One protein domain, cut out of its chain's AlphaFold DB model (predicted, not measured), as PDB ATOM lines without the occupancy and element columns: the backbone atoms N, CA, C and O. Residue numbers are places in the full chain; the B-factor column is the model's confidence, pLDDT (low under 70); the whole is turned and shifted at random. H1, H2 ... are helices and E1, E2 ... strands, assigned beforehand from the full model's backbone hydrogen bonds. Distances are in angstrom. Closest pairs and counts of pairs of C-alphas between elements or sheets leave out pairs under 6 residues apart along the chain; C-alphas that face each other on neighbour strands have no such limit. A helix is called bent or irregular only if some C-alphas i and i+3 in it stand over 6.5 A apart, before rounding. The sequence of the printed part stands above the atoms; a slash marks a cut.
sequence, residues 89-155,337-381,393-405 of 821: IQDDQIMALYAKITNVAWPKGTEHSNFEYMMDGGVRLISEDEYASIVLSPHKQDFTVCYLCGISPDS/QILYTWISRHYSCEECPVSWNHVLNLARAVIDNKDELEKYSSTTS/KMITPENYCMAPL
ATOM      1  N   ILE A  89     -65.155  22.695  40.638       90.81
ATOM      2  CA  ILE A  89     -64.079  21.697  40.614       90.81
ATOM      3  C   ILE A  89     -64.337  20.690  41.752       90.81
ATOM      4  O   ILE A  89     -65.086  20.992  42.684       90.81
ATOM      5  N   GLN A  90     -63.800  19.474  41.655       88.50
ATOM      6  CA  GLN A  90     -63.865  18.484  42.738       88.50
ATOM      7  C   GLN A  90     -62.647  18.657  43.663       88.50
ATOM      8  O   GLN A  90     -61.570  18.992  43.177       88.50
ATOM      9  N   ASP A  91     -62.787  18.467  44.978       88.19
ATOM     10  CA  ASP A  91     -61.716  18.808  45.936       88.19
ATOM     11  C   ASP A  91     -60.419  17.997  45.724       88.19
ATOM     12  O   ASP A  91     -59.328  18.501  45.981       88.19
ATOM     13  N   ASP A  92     -60.519  16.785  45.170       90.75
ATOM     14  CA  ASP A  92     -59.405  15.925  44.738       90.75
ATOM     15  C   ASP A  92     -58.628  16.474  43.523       90.75
ATOM     16  O   ASP A  92     -57.480  16.104  43.298       90.75
ATOM     17  N   GLN A  93     -59.219  17.400  42.763       88.44
ATOM     18  CA  GLN A  93     -58.614  18.049  41.590       88.44
ATOM     19  C   GLN A  93     -57.967  19.406  41.928       88.44
ATOM     20  O   GLN A  93     -57.497  20.111  41.024       88.44
ATOM     21  N   ILE A  94     -57.973  19.804  43.208       92.25
ATOM     22  CA  ILE A  94     -57.455  21.086  43.698       92.25
ATOM     23  C   ILE A  94     -56.098  20.875  44.375       92.25
ATOM     24  O   ILE A  94     -55.993  20.244  45.422       92.25
ATOM     25  N   MET A  95     -55.053  21.488  43.820       90.94
ATOM     26  CA  MET A  95     -53.706  21.475  44.393       90.94
ATOM     27  C   MET A  95     -53.381  22.827  45.034       90.94
ATOM     28  O   MET A  95     -53.500  23.871  44.392       90.94
ATOM     29  N   ALA A  96     -52.957  22.816  46.297       92.19
ATOM     30  CA  ALA A  96     -52.611  24.016  47.057       92.19
ATOM     31  C   ALA A  96     -51.087  24.205  47.123       92.19
ATOM     32  O   ALA A  96     -50.376  23.363  47.670       92.19
ATOM     33  N   LEU A  97     -50.576  25.316  46.581       90.38
ATOM     34  CA  LEU A  97     -49.142  25.616  46.500       90.38
ATOM     35  C   LEU A  97     -48.821  26.983  47.115       90.38
ATOM     36  O   LEU A  97     -49.547  27.953  46.913       90.38
ATOM     37  N   TYR A  98     -47.692  27.093  47.815       88.31
ATOM     38  CA  TYR A  98     -47.183  28.381  48.318       88.31
ATOM     39  C   TYR A  98     -46.446  29.192  47.236       88.31
ATOM     40  O   TYR A  98     -46.331  30.411  47.333       88.31
ATOM     41  N   ALA A  99     -45.948  28.527  46.190       87.19
ATOM     42  CA  ALA A  99     -45.270  29.175  45.074       87.19
ATOM     43  C   ALA A  99     -46.279  29.645  44.016       87.19
ATOM     44  O   ALA A  99     -47.090  28.863  43.518       87.19
ATOM     45  N   LYS A 100     -46.189  30.917  43.614       90.50
ATOM     46  CA  LYS A 100     -46.988  31.465  42.511       90.50
ATOM     47  C   LYS A 100     -46.395  31.046  41.163       90.50
ATOM     48  O   LYS A 100     -45.600  31.774  40.573       90.50
ATOM     49  N   ILE A 101     -46.817  29.894  40.657       91.44
ATOM     50  CA  ILE A 101     -46.450  29.415  39.324       91.44
ATOM     51  C   ILE A 101     -47.091  30.327  38.262       91.44
ATOM     52  O   ILE A 101     -48.318  30.440  38.188       91.44
ATOM     53  N   THR A 102     -46.259  31.003  37.463       91.38
ATOM     54  CA  THR A 102     -46.661  31.851  36.317       91.38
ATOM     55  C   THR A 102     -46.046  31.406  34.992       91.38
ATOM     56  O   THR A 102     -46.490  31.836  33.927       91.38
ATOM     57  N   ASN A 103     -45.019  30.564  35.051       93.94
ATOM     58  CA  ASN A 103     -44.207  30.134  33.927       93.94
ATOM     59  C   ASN A 103     -43.916  28.638  34.050       93.94
ATOM     60  O   ASN A 103     -44.027  28.078  35.137       93.94
ATOM     61  N   VAL A 104     -43.529  28.034  32.932       94.38
ATOM     62  CA  VAL A 104     -43.146  26.629  32.808       94.38
ATOM     63  C   VAL A 104     -41.811  26.514  32.069       94.38
ATOM     64  O   VAL A 104     -41.569  27.243  31.100       94.38
ATOM     65  N   ALA A 105     -40.935  25.637  32.551       94.75
ATOM     66  CA  ALA A 105     -39.566  25.467  32.081       94.75
ATOM     67  C   ALA A 105     -39.430  24.334  31.058       94.75
ATOM     68  O   ALA A 105     -39.483  23.149  31.398       94.75
ATOM     69  N   TRP A 106     -39.180  24.696  29.800       95.12
ATOM     70  CA  TRP A 106     -38.898  23.736  28.737       95.12
ATOM     71  C   TRP A 106     -37.390  23.608  28.467       95.12
ATOM     72  O   TRP A 106     -36.669  24.608  28.494       95.12
ATOM     73  N   PRO A 107     -36.881  22.402  28.174       93.00
ATOM     74  CA  PRO A 107     -35.503  22.193  27.726       93.00
ATOM     75  C   PRO A 107     -35.253  22.903  26.383       93.00
ATOM     76  O   PRO A 107     -36.179  23.136  25.602       93.00
ATOM     77  N   LYS A 108     -33.998  23.284  26.115       89.75
ATOM     78  CA  LYS A 108     -33.636  24.055  24.911       89.75
ATOM     79  C   LYS A 108     -33.468  23.196  23.649       89.75
ATOM     80  O   LYS A 108     -33.710  23.719  22.565       89.75
ATOM     81  N   GLY A 109     -33.135  21.914  23.794       88.62
ATOM     82  CA  GLY A 109     -33.013  20.943  22.705       88.62
ATOM     83  C   GLY A 109     -33.504  19.540  23.093       88.62
ATOM     84  O   GLY A 109     -33.906  19.282  24.237       88.62
ATOM     85  N   THR A 110     -33.550  18.636  22.113       86.19
ATOM     86  CA  THR A 110     -34.091  17.272  22.267       86.19
ATOM     87  C   THR A 110     -33.206  16.401  23.161       86.19
ATOM     88  O   THR A 110     -33.719  15.590  23.927       86.19
ATOM     89  N   GLU A 111     -31.894  16.641  23.158       82.38
ATOM     90  CA  GLU A 111     -30.861  15.938  23.931       82.38
ATOM     91  C   GLU A 111     -31.007  16.046  25.460       82.38
ATOM     92  O   GLU A 111     -30.385  15.289  26.210       82.38
ATOM     93  N   HIS A 112     -31.807  16.994  25.948       77.75
ATOM     94  CA  HIS A 112     -32.112  17.170  27.372       77.75
ATOM     95  C   HIS A 112     -33.602  16.999  27.695       77.75
ATOM     96  O   HIS A 112     -34.013  17.186  28.843       77.75
ATOM     97  N   SER A 113     -34.411  16.625  26.701       84.56
ATOM     98  CA  SER A 113     -35.863  16.586  26.820       84.56
ATOM     99  C   SER A 113     -36.394  15.357  27.548       84.56
ATOM    100  O   SER A 113     -35.929  14.241  27.336       84.56
ATOM    101  N   ASN A 114     -37.407  15.567  28.392       87.12
ATOM    102  CA  ASN A 114     -38.226  14.499  28.952       87.12
ATOM    103  C   ASN A 114     -39.403  14.245  27.996       87.12
ATOM    104  O   ASN A 114     -40.326  15.063  27.929       87.12
ATOM    105  N   PHE A 115     -39.330  13.167  27.215       90.31
ATOM    106  CA  PHE A 115     -40.318  12.830  26.191       90.31
ATOM    107  C   PHE A 115     -40.677  11.339  26.186       90.31
ATOM    108  O   PHE A 115     -39.910  10.496  26.645       90.31
ATOM    109  N   GLU A 116     -41.858  11.034  25.657       88.94
ATOM    110  CA  GLU A 116     -42.469   9.703  25.627       88.94
ATOM    111  C   GLU A 116     -43.158   9.497  24.265       88.94
ATOM    112  O   GLU A 116     -43.867  10.385  23.780       88.94
ATOM    113  N   TYR A 117     -42.942   8.339  23.631       88.12
ATOM    114  CA  TYR A 117     -43.664   7.947  22.416       88.12
ATOM    115  C   TYR A 117     -44.994   7.292  22.798       88.12
ATOM    116  O   TYR A 117     -45.025   6.304  23.530       88.12
ATOM    117  N   MET A 118     -46.093   7.833  22.281       85.56
ATOM    118  CA  MET A 118     -47.441   7.336  22.537       85.56
ATOM    119  C   MET A 118     -47.751   6.116  21.652       85.56
ATOM    120  O   MET A 118     -47.260   6.002  20.530       85.56
ATOM    121  N   MET A 119     -48.621   5.214  22.124       81.75
ATOM    122  CA  MET A 119     -48.999   3.988  21.391       81.75
ATOM    123  C   MET A 119     -49.692   4.237  20.036       81.75
ATOM    124  O   MET A 119     -49.776   3.325  19.217       81.75
ATOM    125  N   ASP A 120     -50.200   5.447  19.797       78.12
ATOM    126  CA  ASP A 120     -50.806   5.880  18.532       78.12
ATOM    127  C   ASP A 120     -49.796   6.505  17.544       78.12
ATOM    128  O   ASP A 120     -50.170   6.854  16.425       78.12
ATOM    129  N   GLY A 121     -48.521   6.627  17.935       83.31
ATOM    130  CA  GLY A 121     -47.466   7.303  17.174       83.31
ATOM    131  C   GLY A 121     -47.327   8.801  17.475       83.31
ATOM    132  O   GLY A 121     -46.503   9.469  16.851       83.31
ATOM    133  N   GLY A 122     -48.117   9.351  18.403       88.25
ATOM    134  CA  GLY A 122     -47.908  10.699  18.927       88.25
ATOM    135  C   GLY A 122     -46.647  10.805  19.793       88.25
ATOM    136  O   GLY A 122     -46.063   9.803  20.210       88.25
ATOM    137  N   VAL A 123     -46.240  12.034  20.110       91.88
ATOM    138  CA  VAL A 123     -45.144  12.303  21.057       91.88
ATOM    139  C   VAL A 123     -45.615  13.218  22.165       91.88
ATOM    140  O   VAL A 123     -46.192  14.278  21.920       91.88
ATOM    141  N   ARG A 124     -45.295  12.820  23.391       92.12
ATOM    142  CA  ARG A 124     -45.471  13.603  24.602       92.12
ATOM    143  C   ARG A 124     -44.154  14.240  25.029       92.12
ATOM    144  O   ARG A 124     -43.116  13.591  24.960       92.12
ATOM    145  N   LEU A 125     -44.204  15.463  25.552       93.19
ATOM    146  CA  LEU A 125     -43.124  16.059  26.345       93.19
ATOM    147  C   LEU A 125     -43.665  16.573  27.675       93.19
ATOM    148  O   LEU A 125     -44.800  17.043  27.746       93.19
ATOM    149  N   ILE A 126     -42.830  16.516  28.707       90.88
ATOM    150  CA  ILE A 126     -43.109  17.010  30.060       90.88
ATOM    151  C   ILE A 126     -42.068  18.090  30.392       90.88
ATOM    152  O   ILE A 126     -40.900  17.959  30.020       90.88
ATOM    153  N   SER A 127     -42.486  19.177  31.040       93.44
ATOM    154  CA  SER A 127     -41.582  20.252  31.459       93.44
ATOM    155  C   SER A 127     -40.637  19.798  32.578       93.44
ATOM    156  O   SER A 127     -40.937  18.863  33.318       93.44
ATOM    157  N   GLU A 128     -39.477  20.447  32.726       92.31
ATOM    158  CA  GLU A 128     -38.483  20.043  33.745       92.31
ATOM    159  C   GLU A 128     -38.972  20.351  35.182       92.31
ATOM    160  O   GLU A 128     -38.529  19.735  36.145       92.31
ATOM    161  N   ASP A 129     -39.929  21.270  35.324       89.88
ATOM    162  CA  ASP A 129     -40.646  21.574  36.571       89.88
ATOM    163  C   ASP A 129     -41.943  20.753  36.764       89.88
ATOM    164  O   ASP A 129     -42.691  21.006  37.704       89.88
ATOM    165  N   GLU A 130     -42.224  19.798  35.870       90.44
ATOM    166  CA  GLU A 130     -43.440  18.965  35.799       90.44
ATOM    167  C   GLU A 130     -44.786  19.749  35.704       90.44
ATOM    168  O   GLU A 130     -45.840  19.126  35.608       90.44
ATOM    169  N   TYR A 131     -44.798  21.094  35.636       93.19
ATOM    170  CA  TYR A 131     -46.019  21.932  35.620       93.19
ATOM    171  C   TYR A 131     -46.805  21.964  34.294       93.19
ATOM    172  O   TYR A 131     -47.920  22.506  34.256       93.19
ATOM    173  N   ALA A 132     -46.272  21.412  33.202       94.50
ATOM    174  CA  ALA A 132     -47.057  21.130  32.004       94.50
ATOM    175  C   ALA A 132     -46.544  19.916  31.222       94.50
ATOM    176  O   ALA A 132     -45.373  19.545  31.268       94.50
ATOM    177  N   SER A 133     -47.433  19.353  30.407       94.75
ATOM    178  CA  SER A 133     -47.086  18.438  29.324       94.75
ATOM    179  C   SER A 133     -47.795  18.829  28.026       94.75
ATOM    180  O   SER A 133     -48.869  19.433  28.038       94.75
ATOM    181  N   ILE A 134     -47.175  18.500  26.898       95.44
ATOM    182  CA  ILE A 134     -47.745  18.619  25.553       95.44
ATOM    183  C   ILE A 134     -47.776  17.233  24.915       95.44
ATOM    184  O   ILE A 134     -46.845  16.458  25.106       95.44
ATOM    185  N   VAL A 135     -48.822  16.933  24.148       94.75
ATOM    186  CA  VAL A 135     -48.924  15.760  23.275       94.75
ATOM    187  C   VAL A 135     -49.170  16.251  21.851       94.75
ATOM    188  O   VAL A 135     -50.194  16.883  21.583       94.75
ATOM    189  N   LEU A 136     -48.228  15.985  20.948       95.31
ATOM    190  CA  LEU A 136     -48.351  16.222  19.511       95.31
ATOM    191  C   LEU A 136     -48.930  14.967  18.849       95.31
ATOM    192  O   LEU A 136     -48.331  13.893  18.927       95.31
ATOM    193  N   SER A 137     -50.081  15.115  18.194       92.69
ATOM    194  CA  SER A 137     -50.797  14.019  17.534       92.69
ATOM    195  C   SER A 137     -49.980  13.436  16.361       92.69
ATOM    196  O   SER A 137     -49.304  14.199  15.663       92.69
ATOM    197  N   PRO A 138     -50.066  12.121  16.062       90.81
ATOM    198  CA  PRO A 138     -49.246  11.442  15.039       90.81
ATOM    199  C   PRO A 138     -49.321  12.065  13.634       90.81
ATOM    200  O   PRO A 138     -48.335  12.102  12.900       90.81
ATOM    201  N   HIS A 139     -50.474  12.626  13.256       91.38
ATOM    202  CA  HIS A 139     -50.666  13.334  11.982       91.38
ATOM    203  C   HIS A 139     -50.055  14.755  11.952       91.38
ATOM    204  O   HIS A 139     -50.162  15.446  10.939       91.38
ATOM    205  N   LYS A 140     -49.443  15.230  13.047       93.69
ATOM    206  CA  LYS A 140     -48.738  16.523  13.196       93.69
ATOM    207  C   LYS A 140     -49.564  17.788  12.891       93.69
ATOM    208  O   LYS A 140     -48.986  18.855  12.694       93.69
ATOM    209  N   GLN A 141     -50.898  17.695  12.852       94.50
ATOM    210  CA  GLN A 141     -51.792  18.835  12.542       94.50
ATOM    211  C   GLN A 141     -52.372  19.520  13.787       94.50
ATOM    212  O   GLN A 141     -52.901  20.621  13.689       94.50
ATOM    213  N   ASP A 142     -52.322  18.873  14.948       95.69
ATOM    214  CA  ASP A 142     -52.918  19.391  16.178       95.69
ATOM    215  C   ASP A 142     -52.169  18.850  17.401       95.69
ATOM    216  O   ASP A 142     -51.395  17.893  17.296       95.69
ATOM    217  N   PHE A 143     -52.334  19.524  18.537       95.88
ATOM    218  CA  PHE A 143     -51.665  19.166  19.781       95.88
ATOM    219  C   PHE A 143     -52.519  19.503  21.004       95.88
ATOM    220  O   PHE A 143     -53.294  20.467  21.017       95.88
ATOM    221  N   THR A 144     -52.339  18.711  22.058       95.56
ATOM    222  CA  THR A 144     -52.984  18.897  23.361       95.56
ATOM    223  C   THR A 144     -51.951  19.398  24.363       95.56
ATOM    224  O   THR A 144     -50.873  18.823  24.456       95.56
ATOM    225  N   VAL A 145     -52.258  20.444  25.131       94.69
ATOM    226  CA  VAL A 145     -51.429  20.902  26.257       94.69
ATOM    227  C   VAL A 145     -52.206  20.743  27.553       94.69
ATOM    228  O   VAL A 145     -53.296  21.300  27.691       94.69
ATOM    229  N   CYS A 146     -51.614  20.039  28.509       95.56
ATOM    230  CA  CYS A 146     -52.135  19.834  29.854       95.56
ATOM    231  C   CYS A 146     -51.224  20.588  30.823       95.56
ATOM    232  O   CYS A 146     -50.041  20.273  30.920       95.56
ATOM    233  N   TYR A 147     -51.736  21.619  31.492       94.62
ATOM    234  CA  TYR A 147     -50.915  22.535  32.289       94.62
ATOM    235  C   TYR A 147     -51.593  22.933  33.595       94.62
ATOM    236  O   TYR A 147     -52.823  22.935  33.709       94.62
ATOM    237  N   LEU A 148     -50.771  23.306  34.571       94.25
ATOM    238  CA  LEU A 148     -51.225  23.760  35.872       94.25
ATOM    239  C   LEU A 148     -51.812  25.178  35.770       94.25
ATOM    240  O   LEU A 148     -51.117  26.134  35.424       94.25
ATOM    241  N   CYS A 149     -53.106  25.337  36.055       94.50
ATOM    242  CA  CYS A 149     -53.808  26.613  35.947       94.50
ATOM    243  C   CYS A 149     -54.290  27.083  37.324       94.50
ATOM    244  O   CYS A 149     -54.967  26.349  38.041       94.50
ATOM    245  N   GLY A 150     -53.947  28.320  37.696       93.44
ATOM    246  CA  GLY A 150     -54.404  28.914  38.952       93.44
ATOM    247  C   GLY A 150     -55.924  29.050  38.966       93.44
ATOM    248  O   GLY A 150     -56.504  29.626  38.037       93.44
ATOM    249  N   ILE A 151     -56.563  28.538  40.016       92.56
ATOM    250  CA  ILE A 151     -57.999  28.702  40.240       92.56
ATOM    251  C   ILE A 151     -58.282  30.196  40.392       92.56
ATOM    252  O   ILE A 151     -57.518  30.944  41.005       92.56
ATOM    253  N   SER A 152     -59.340  30.661  39.737       84.44
ATOM    254  CA  SER A 152     -59.642  32.083  39.655       84.44
ATOM    255  C   SER A 152     -59.964  32.619  41.053       84.44
ATOM    256  O   SER A 152     -60.877  32.096  41.688       84.44
ATOM    257  N   PRO A 153     -59.241  33.638  41.553       69.12
ATOM    258  CA  PRO A 153     -59.387  34.068  42.935       69.12
ATOM    259  C   PRO A 153     -60.754  34.703  43.167       69.12
ATOM    260  O   PRO A 153     -61.216  35.539  42.377       69.12
ATOM    261  N   ASP A 154     -61.362  34.348  44.295       59.19
ATOM    262  CA  ASP A 154     -62.521  35.054  44.817       59.19
ATOM    263  C   ASP A 154     -62.180  36.531  45.016       59.19
ATOM    264  O   ASP A 154     -61.111  36.898  45.508       59.19
ATOM    265  N   SER A 155     -63.101  37.405  44.616       47.75
ATOM    266  CA  SER A 155     -62.926  38.843  44.805       47.75
ATOM    267  C   SER A 155     -63.074  39.155  46.302       47.75
ATOM    268  O   SER A 155     -64.190  39.008  46.814       47.75
ATOM    269  N   GLN A 337     -51.816  30.005  50.801       86.50
ATOM    270  CA  GLN A 337     -51.763  29.013  49.731       86.50
ATOM    271  C   GLN A 337     -52.545  29.511  48.507       86.50
ATOM    272  O   GLN A 337     -53.648  30.047  48.626       86.50
ATOM    273  N   ILE A 338     -51.980  29.295  47.324       89.81
ATOM    274  CA  ILE A 338     -52.600  29.568  46.030       89.81
ATOM    275  C   ILE A 338     -53.146  28.242  45.501       89.81
ATOM    276  O   ILE A 338     -52.436  27.236  45.475       89.81
ATOM    277  N   LEU A 339     -54.414  28.234  45.090       93.50
ATOM    278  CA  LEU A 339     -55.082  27.033  44.595       93.50
ATOM    279  C   LEU A 339     -54.932  26.906  43.075       93.50
ATOM    280  O   LEU A 339     -55.060  27.885  42.336       93.50
ATOM    281  N   TYR A 340     -54.701  25.684  42.612       94.19
ATOM    282  CA  TYR A 340     -54.479  25.321  41.217       94.19
ATOM    283  C   TYR A 340     -55.291  24.079  40.836       94.19
ATOM    284  O   TYR A 340     -55.688  23.295  41.692       94.19
ATOM    285  N   THR A 341     -55.508  23.884  39.538       94.56
ATOM    286  CA  THR A 341     -56.042  22.641  38.963       94.56
ATOM    287  C   THR A 341     -55.413  22.387  37.593       94.56
ATOM    288  O   THR A 341     -54.903  23.314  36.954       94.56
ATOM    289  N   TRP A 342     -55.436  21.142  37.126       93.56
ATOM    290  CA  TRP A 342     -54.992  20.794  35.778       93.56
ATOM    291  C   TRP A 342     -56.024  21.225  34.729       93.56
ATOM    292  O   TRP A 342     -57.224  21.017  34.890       93.56
ATOM    293  N   ILE A 343     -55.560  21.811  33.623       92.88
ATOM    294  CA  ILE A 343     -56.400  22.188  32.478       92.88
ATOM    295  C   ILE A 343     -55.797  21.621  31.190       92.88
ATOM    296  O   ILE A 343     -54.637  21.882  30.873       92.88
ATOM    297  N   SER A 344     -56.611  20.886  30.428       91.38
ATOM    298  CA  SER A 344     -56.274  20.370  29.091       91.38
ATOM    299  C   SER A 344     -56.833  21.282  27.996       91.38
ATOM    300  O   SER A 344     -58.007  21.653  28.045       91.38
ATOM    301  N   ARG A 345     -56.021  21.633  26.991       92.31
ATOM    302  CA  ARG A 345     -56.411  22.473  25.843       92.31
ATOM    303  C   ARG A 345     -55.924  21.901  24.521       92.31
ATOM    304  O   ARG A 345     -54.779  21.477  24.436       92.31
ATOM    305  N   HIS A 346     -56.772  21.949  23.496       93.44
ATOM    306  CA  HIS A 346     -56.486  21.436  22.154       93.44
ATOM    307  C   HIS A 346     -56.325  22.587  21.157       93.44
ATOM    308  O   HIS A 346     -57.213  23.435  21.032       93.44
ATOM    309  N   TYR A 347     -55.229  22.578  20.404       94.44
ATOM    310  CA  TYR A 347     -54.877  23.609  19.428       94.44
ATOM    311  C   TYR A 347     -54.619  22.989  18.051       94.44
ATOM    312  O   TYR A 347     -54.087  21.883  17.960       94.44
ATOM    313  N   SER A 348     -54.926  23.727  16.981       95.44
ATOM    314  CA  SER A 348     -54.323  23.446  15.672       95.44
ATOM    315  C   SER A 348     -52.835  23.795  15.720       95.44
ATOM    316  O   SER A 348     -52.445  24.790  16.340       95.44
ATOM    317  N   CYS A 349     -52.009  23.027  15.014       95.50
ATOM    318  CA  CYS A 349     -50.613  23.370  14.754       95.50
ATOM    319  C   CYS A 349     -50.447  24.721  14.037       95.50
ATOM    320  O   CYS A 349     -49.413  25.365  14.213       95.50
ATOM    321  N   GLU A 350     -51.456  25.148  13.272       92.31
ATOM    322  CA  GLU A 350     -51.468  26.403  12.510       92.31
ATOM    323  C   GLU A 350     -51.951  27.608  13.350       92.31
ATOM    324  O   GLU A 350     -51.674  28.755  13.011       92.31
ATOM    325  N   GLU A 351     -52.619  27.365  14.487       90.94
ATOM    326  CA  GLU A 351     -53.054  28.392  15.458       90.94
ATOM    327  C   GLU A 351     -52.296  28.276  16.797       90.94
ATOM    328  O   GLU A 351     -52.811  28.632  17.860       90.94
ATOM    329  N   CYS A 352     -51.060  27.764  16.763       92.81
ATOM    330  CA  CYS A 352     -50.223  27.589  17.949       92.81
ATOM    331  C   CYS A 352     -49.959  28.932  18.667       92.81
ATOM    332  O   CYS A 352     -49.330  29.824  18.087       92.81
ATOM    333  N   PRO A 353     -50.328  29.090  19.954       91.44
ATOM    334  CA  PRO A 353     -49.954  30.269  20.728       91.44
ATOM    335  C   PRO A 353     -48.434  30.397  20.871       91.44
ATOM    336  O   PRO A 353     -47.727  29.401  21.026       91.44
ATOM    337  N   VAL A 354     -47.933  31.636  20.909       90.12
ATOM    338  CA  VAL A 354     -46.490  31.937  21.006       90.12
ATOM    339  C   VAL A 354     -45.830  31.255  22.215       90.12
ATOM    340  O   VAL A 354     -44.709  30.771  22.098       90.12
ATOM    341  N   SER A 355     -46.548  31.131  23.339       92.00
ATOM    342  CA  SER A 355     -46.091  30.430  24.550       92.00
ATOM    343  C   SER A 355     -45.766  28.948  24.338       92.00
ATOM    344  O   SER A 355     -44.949  28.402  25.068       92.00
ATOM    345  N   TRP A 356     -46.388  28.289  23.357       94.62
ATOM    346  CA  TRP A 356     -46.216  26.854  23.098       94.62
ATOM    347  C   TRP A 356     -45.385  26.560  21.841       94.62
ATOM    348  O   TRP A 356     -45.030  25.410  21.606       94.62
ATOM    349  N   ASN A 357     -45.017  27.583  21.061       94.88
ATOM    350  CA  ASN A 357     -44.302  27.428  19.790       94.88
ATOM    351  C   ASN A 357     -42.948  26.703  19.954       94.88
ATOM    352  O   ASN A 357     -42.652  25.776  19.205       94.88
ATOM    353  N   HIS A 358     -42.160  27.053  20.983       95.00
ATOM    354  CA  HIS A 358     -40.893  26.366  21.287       95.00
ATOM    355  C   HIS A 358     -41.094  24.861  21.500       95.00
ATOM    356  O   HIS A 358     -40.488  24.050  20.802       95.00
ATOM    357  N   VAL A 359     -41.991  24.481  22.417       95.88
ATOM    358  CA  VAL A 359     -42.204  23.067  22.755       95.88
ATOM    359  C   VAL A 359     -42.928  22.292  21.643       95.88
ATOM    360  O   VAL A 359     -42.675  21.106  21.468       95.88
ATOM    361  N   LEU A 360     -43.752  22.946  20.816       96.69
ATOM    362  CA  LEU A 360     -44.333  22.321  19.623       96.69
ATOM    363  C   LEU A 360     -43.260  21.980  18.576       96.69
ATOM    364  O   LEU A 360     -43.299  20.903  17.982       96.69
ATOM    365  N   ASN A 361     -42.286  22.864  18.353       95.81
ATOM    366  CA  ASN A 361     -41.185  22.593  17.423       95.81
ATOM    367  C   ASN A 361     -40.215  21.546  17.980       95.81
ATOM    368  O   ASN A 361     -39.728  20.707  17.228       95.81
ATOM    369  N   LEU A 362     -40.013  21.536  19.297       95.50
ATOM    370  CA  LEU A 362     -39.307  20.472  20.003       95.50
ATOM    371  C   LEU A 362     -40.023  19.115  19.837       95.50
ATOM    372  O   LEU A 362     -39.375  18.121  19.526       95.50
ATOM    373  N   ALA A 363     -41.358  19.077  19.942       95.50
ATOM    374  CA  ALA A 363     -42.159  17.874  19.702       95.50
ATOM    375  C   ALA A 363     -42.058  17.368  18.257       95.50
ATOM    376  O   ALA A 363     -41.898  16.169  18.035       95.50
ATOM    377  N   ARG A 364     -42.097  18.281  17.275       95.50
ATOM    378  CA  ARG A 364     -41.842  17.957  15.862       95.50
ATOM    379  C   ARG A 364     -40.454  17.335  15.701       95.50
ATOM    380  O   ARG A 364     -40.363  16.220  15.205       95.50
ATOM    381  N   ALA A 365     -39.414  17.978  16.238       93.88
ATOM    382  CA  ALA A 365     -38.039  17.488  16.179       93.88
ATOM    383  C   ALA A 365     -37.836  16.112  16.844       93.88
ATOM    384  O   ALA A 365     -37.007  15.342  16.365       93.88
ATOM    385  N   VAL A 366     -38.585  15.765  17.899       92.69
ATOM    386  CA  VAL A 366     -38.558  14.403  18.467       92.69
ATOM    387  C   VAL A 366     -39.167  13.380  17.501       92.69
ATOM    388  O   VAL A 366     -38.545  12.350  17.262       92.69
ATOM    389  N   ILE A 367     -40.332  13.653  16.892       89.56
ATOM    390  CA  ILE A 367     -40.927  12.720  15.911       89.56
ATOM    391  C   ILE A 367     -40.057  12.621  14.645       89.56
ATOM    392  O   ILE A 367     -39.860  11.531  14.118       89.56
ATOM    393  N   ASP A 368     -39.549  13.749  14.146       89.69
ATOM    394  CA  ASP A 368     -38.795  13.826  12.890       89.69
ATOM    395  C   ASP A 368     -37.419  13.137  12.980       89.69
ATOM    396  O   ASP A 368     -36.948  12.606  11.978       89.69
ATOM    397  N   ASN A 369     -36.805  13.087  14.171       89.12
ATOM    398  CA  ASN A 369     -35.493  12.463  14.406       89.12
ATOM    399  C   ASN A 369     -35.574  11.200  15.292       89.12
ATOM    400  O   ASN A 369     -34.578  10.820  15.915       89.12
ATOM    401  N   LYS A 370     -36.748  10.545  15.362       87.81
ATOM    402  CA  LYS A 370     -37.008   9.361  16.209       87.81
ATOM    403  C   LYS A 370     -35.888   8.322  16.114       87.81
ATOM    404  O   LYS A 370     -35.292   7.934  17.118       87.81
ATOM    405  N   ASP A 371     -35.574   7.952  14.879       85.56
ATOM    406  CA  ASP A 371     -34.546   6.998  14.483       85.56
ATOM    407  C   ASP A 371     -33.159   7.272  15.082       85.56
ATOM    408  O   ASP A 371     -32.391   6.340  15.302       85.56
ATOM    409  N   GLU A 372     -32.787   8.536  15.280       85.25
ATOM    410  CA  GLU A 372     -31.475   8.926  15.808       85.25
ATOM    411  C   GLU A 372     -31.484   8.972  17.338       85.25
ATOM    412  O   GLU A 372     -30.546   8.500  17.985       85.25
ATOM    413  N   LEU A 373     -32.584   9.458  17.922       84.56
ATOM    414  CA  LEU A 373     -32.805   9.510  19.367       84.56
ATOM    415  C   LEU A 373     -32.878   8.104  19.992       84.56
ATOM    416  O   LEU A 373     -32.311   7.871  21.063       84.56
ATOM    417  N   GLU A 374     -33.509   7.142  19.314       81.19
ATOM    418  CA  GLU A 374     -33.552   5.742  19.759       81.19
ATOM    419  C   GLU A 374     -32.183   5.051  19.635       81.19
ATOM    420  O   GLU A 374     -31.779   4.310  20.538       81.19
ATOM    421  N   LYS A 375     -31.402   5.349  18.584       78.44
ATOM    422  CA  LYS A 375     -30.016   4.856  18.443       78.44
ATOM    423  C   LYS A 375     -29.110   5.409  19.549       78.44
ATOM    424  O   LYS A 375     -28.394   4.630  20.174       78.44
ATOM    425  N   TYR A 376     -29.191   6.708  19.848       68.62
ATOM    426  CA  TYR A 376     -28.421   7.354  20.923       68.62
ATOM    427  C   TYR A 376     -28.779   6.805  22.316       68.62
ATOM    428  O   TYR A 376     -27.907   6.567  23.156       68.62
ATOM    429  N   SER A 377     -30.067   6.528  22.538       63.31
ATOM    430  CA  SER A 377     -30.563   5.851  23.742       63.31
ATOM    431  C   SER A 377     -30.034   4.415  23.867       63.31
ATOM    432  O   SER A 377     -29.756   3.955  24.971       63.31
ATOM    433  N   SER A 378     -29.843   3.720  22.740       57.88
ATOM    434  CA  SER A 378     -29.374   2.328  22.694       57.88
ATOM    435  C   SER A 378     -27.862   2.176  22.914       57.88
ATOM    436  O   SER A 378     -27.432   1.199  23.527       57.88
ATOM    437  N   THR A 379     -27.035   3.125  22.458       49.56
ATOM    438  CA  THR A 379     -25.589   3.141  22.765       49.56
ATOM    439  C   THR A 379     -25.276   3.624  24.182       49.56
ATOM    440  O   THR A 379     -24.226   3.276  24.721       49.56
ATOM    441  N   THR A 380     -26.179   4.374  24.816       48.12
ATOM    442  CA  THR A 380     -26.002   4.890  26.185       48.12
ATOM    443  C   THR A 380     -26.539   3.894  27.220       48.12
ATOM    444  O   THR A 380     -27.515   4.152  27.921       48.12
ATOM    445  N   SER A 381     -25.896   2.728  27.332       40.19
ATOM    446  CA  SER A 381     -26.344   1.570  28.129       40.19
ATOM    447  C   SER A 381     -26.196   1.709  29.662       40.19
ATOM    448  O   SER A 381     -25.905   0.743  30.366       40.19
ATOM    449  N   LYS A 393     -31.132  20.679  39.026       62.88
ATOM    450  CA  LYS A 393     -30.556  21.770  38.236       62.88
ATOM    451  C   LYS A 393     -31.413  23.004  38.479       62.88
ATOM    452  O   LYS A 393     -32.614  22.973  38.226       62.88
ATOM    453  N   MET A 394     -30.804  24.071  38.995       78.44
ATOM    454  CA  MET A 394     -31.543  25.290  39.301       78.44
ATOM    455  C   MET A 394     -32.159  25.826  38.006       78.44
ATOM    456  O   MET A 394     -31.447  26.150  37.053       78.44
ATOM    457  N   ILE A 395     -33.490  25.865  37.963       83.19
ATOM    458  CA  ILE A 395     -34.236  26.259  36.773       83.19
ATOM    459  C   ILE A 395     -34.069  27.769  36.585       83.19
ATOM    460  O   ILE A 395     -34.694  28.573  37.275       83.19
ATOM    461  N   THR A 396     -33.194  28.147  35.652       84.31
ATOM    462  CA  THR A 396     -32.955  29.539  35.247       84.31
ATOM    463  C   THR A 396     -33.272  29.736  33.758       84.31
ATOM    464  O   THR A 396     -33.133  28.789  32.973       84.31
ATOM    465  N   PRO A 397     -33.635  30.958  33.317       83.31
ATOM    466  CA  PRO A 397     -33.810  31.283  31.892       83.31
ATOM    467  C   PRO A 397     -32.541  31.074  31.036       83.31
ATOM    468  O   PRO A 397     -32.597  30.938  29.809       83.31
ATOM    469  N   GLU A 398     -31.370  31.028  31.674       84.69
ATOM    470  CA  GLU A 398     -30.088  30.728  31.028       84.69
ATOM    471  C   GLU A 398     -30.027  29.262  30.582       84.69
ATOM    472  O   GLU A 398     -29.518  28.970  29.501       84.69
ATOM    473  N   ASN A 399     -30.631  28.355  31.356       85.38
ATOM    474  CA  ASN A 399     -30.646  26.914  31.097       85.38
ATOM    475  C   ASN A 399     -31.901  26.453  30.329       85.38
ATOM    476  O   ASN A 399     -31.796  25.611  29.441       85.38
ATOM    477  N   TYR A 400     -33.071  27.045  30.599       92.19
ATOM    478  CA  TYR A 400     -34.373  26.595  30.076       92.19
ATOM    479  C   TYR A 400     -35.095  27.683  29.260       92.19
ATOM    480  O   TYR A 400     -34.874  28.878  29.443       92.19
ATOM    481  N   CYS A 401     -35.961  27.277  28.331       92.69
ATOM    482  CA  CYS A 401     -36.909  28.159  27.659       92.69
ATOM    483  C   CYS A 401     -38.148  28.336  28.552       92.69
ATOM    484  O   CYS A 401     -38.932  27.404  28.733       92.69
ATOM    485  N   MET A 402     -38.320  29.528  29.128       93.50
ATOM    486  CA  MET A 402     -39.429  29.821  30.041       93.50
ATOM    487  C   MET A 402     -40.663  30.303  29.271       93.50
ATOM    488  O   MET A 402     -40.694  31.436  28.788       93.50
ATOM    489  N   ALA A 403     -41.710  29.483  29.201       93.12
ATOM    490  CA  ALA A 403     -42.997  29.869  28.620       93.12
ATOM    491  C   ALA A 403     -43.957  30.406  29.702       93.12
ATOM    492  O   ALA A 403     -43.953  29.885  30.816       93.12
ATOM    493  N   PRO A 404     -44.789  31.430  29.434       94.19
ATOM    494  CA  PRO A 404     -45.820  31.882  30.371       94.19
ATOM    495  C   PRO A 404     -47.044  30.952  30.351       94.19
ATOM    496  O   PRO A 404     -47.512  30.555  29.282       94.19
ATOM    497  N   LEU A 405     -47.599  30.640  31.525       92.19
ATOM    498  CA  LEU A 405     -48.789  29.793  31.654       92.19
ATOM    499  C   LEU A 405     -50.095  30.587  31.418       92.19
ATOM    500  O   LEU A 405     -50.230  31.713  31.907       92.19
TER     501      LEU A 405
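Overview. This is residues 89 to 155, 337 to 381 and 393 to 405 of the 821 residues of an uncharacterized protein of Mytilus galloprovincialis (UniProt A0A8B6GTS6). A six-stranded antiparallel sheet, curled like part of a barrel, has the helix H1 slantwise over one face, while the short strand pair E2 and E8 packs on the first part of H1. H2 and E1 lie toward opposite ends of the long axis, E1 paired with the beginning of E7. The printed part has 125 residues, with eight named strands and two named helices in the order E1 E2 E3 E4 E5 E6 E7 H1 H2 E8; the large sheet runs E1 E7 E6 E5 E4 E3, and the class is mixed, helices and strands. The whole is compact, with a radius of gyration of the C-alphas of 15.8 A, yet elongated in outline, spanning 53 by 32 by 27 A.

Along the chain. Begin with E7, residues 338 to 348: find C-alpha 338 at (-52.600, 29.568, 46.030) and go 31.0 A to C-alpha 348 at (-54.323, 23.446, 15.672). Beside it are E6, residues 142 to 150, 24.7 A long, and E1, residues 95 to 97. Next look for E5, residues 132 to 136, 13.5 A, E4, residues 123 to 126, and E3, residues 114 to 117. H1, residues 354 to 368, is 21.3 A long and irregular, with C-alphas 355 and 358 7.4 A apart; H2, residues 370 to 379, is 14.6 A. The small sheet holds E2, residues 103 to 106, and E8, residues 401 to 404, which ends at C-alpha 404 (-45.820, 31.882, 30.371).

Arrangement. E3 E4 E5 E6 form a meander, each strand the antiparallel neighbour of the one before; look for N 124 and O 116 at 2.8 A, N 136 and O 123 at 2.8 A, and N 133 and O 146 at 2.8 A. E7 is staggered, pairing with E6 over residues 340 to 348, as N 345 and O 145 at 2.8 A show, and with E1 over residues 338 to 340, with N 338 and O 97 at 2.8 A. H1 is on the sheet at a height of 8.6 A, making two layers, a helix on one face of a sheet; only just, it lies over E5 alone, at 51 degrees on the local plane, slantwise to the strands. The closest C-alphas of H1 and E5, those of Ala 363 and Leu 136, are 6.4 A apart. E2 and E8 are antiparallel, with N 104 and O 403 at 2.8 A; C-alphas 355 of H1 and 403 of E8, their closest, are 5.1 A apart. H2 is not on the large sheet and is close to H1 but not clearly touching, the closest C-alphas, Val 366 and Leu 373, being 7.6 A apart. In the helices, 9 of 11 O i to N i+4 pairs of H1 and 5 of 6 of H2 are within hydrogen-bond range.

Size, cuts and confidence. The two C-alphas farthest apart, those of Ser 155 and Thr 379, are 56.2 A from each other. Residues 156 to 336 and 382 to 392 are not printed, with C-alpha gaps of 15.7 A and 23.0 A across the cuts. Of the links that are printed whole, none is long. Confidence is under 70 at residues 153 to 155, 376 to 381 and 393; the mean pLDDT of the printed part is 88.1.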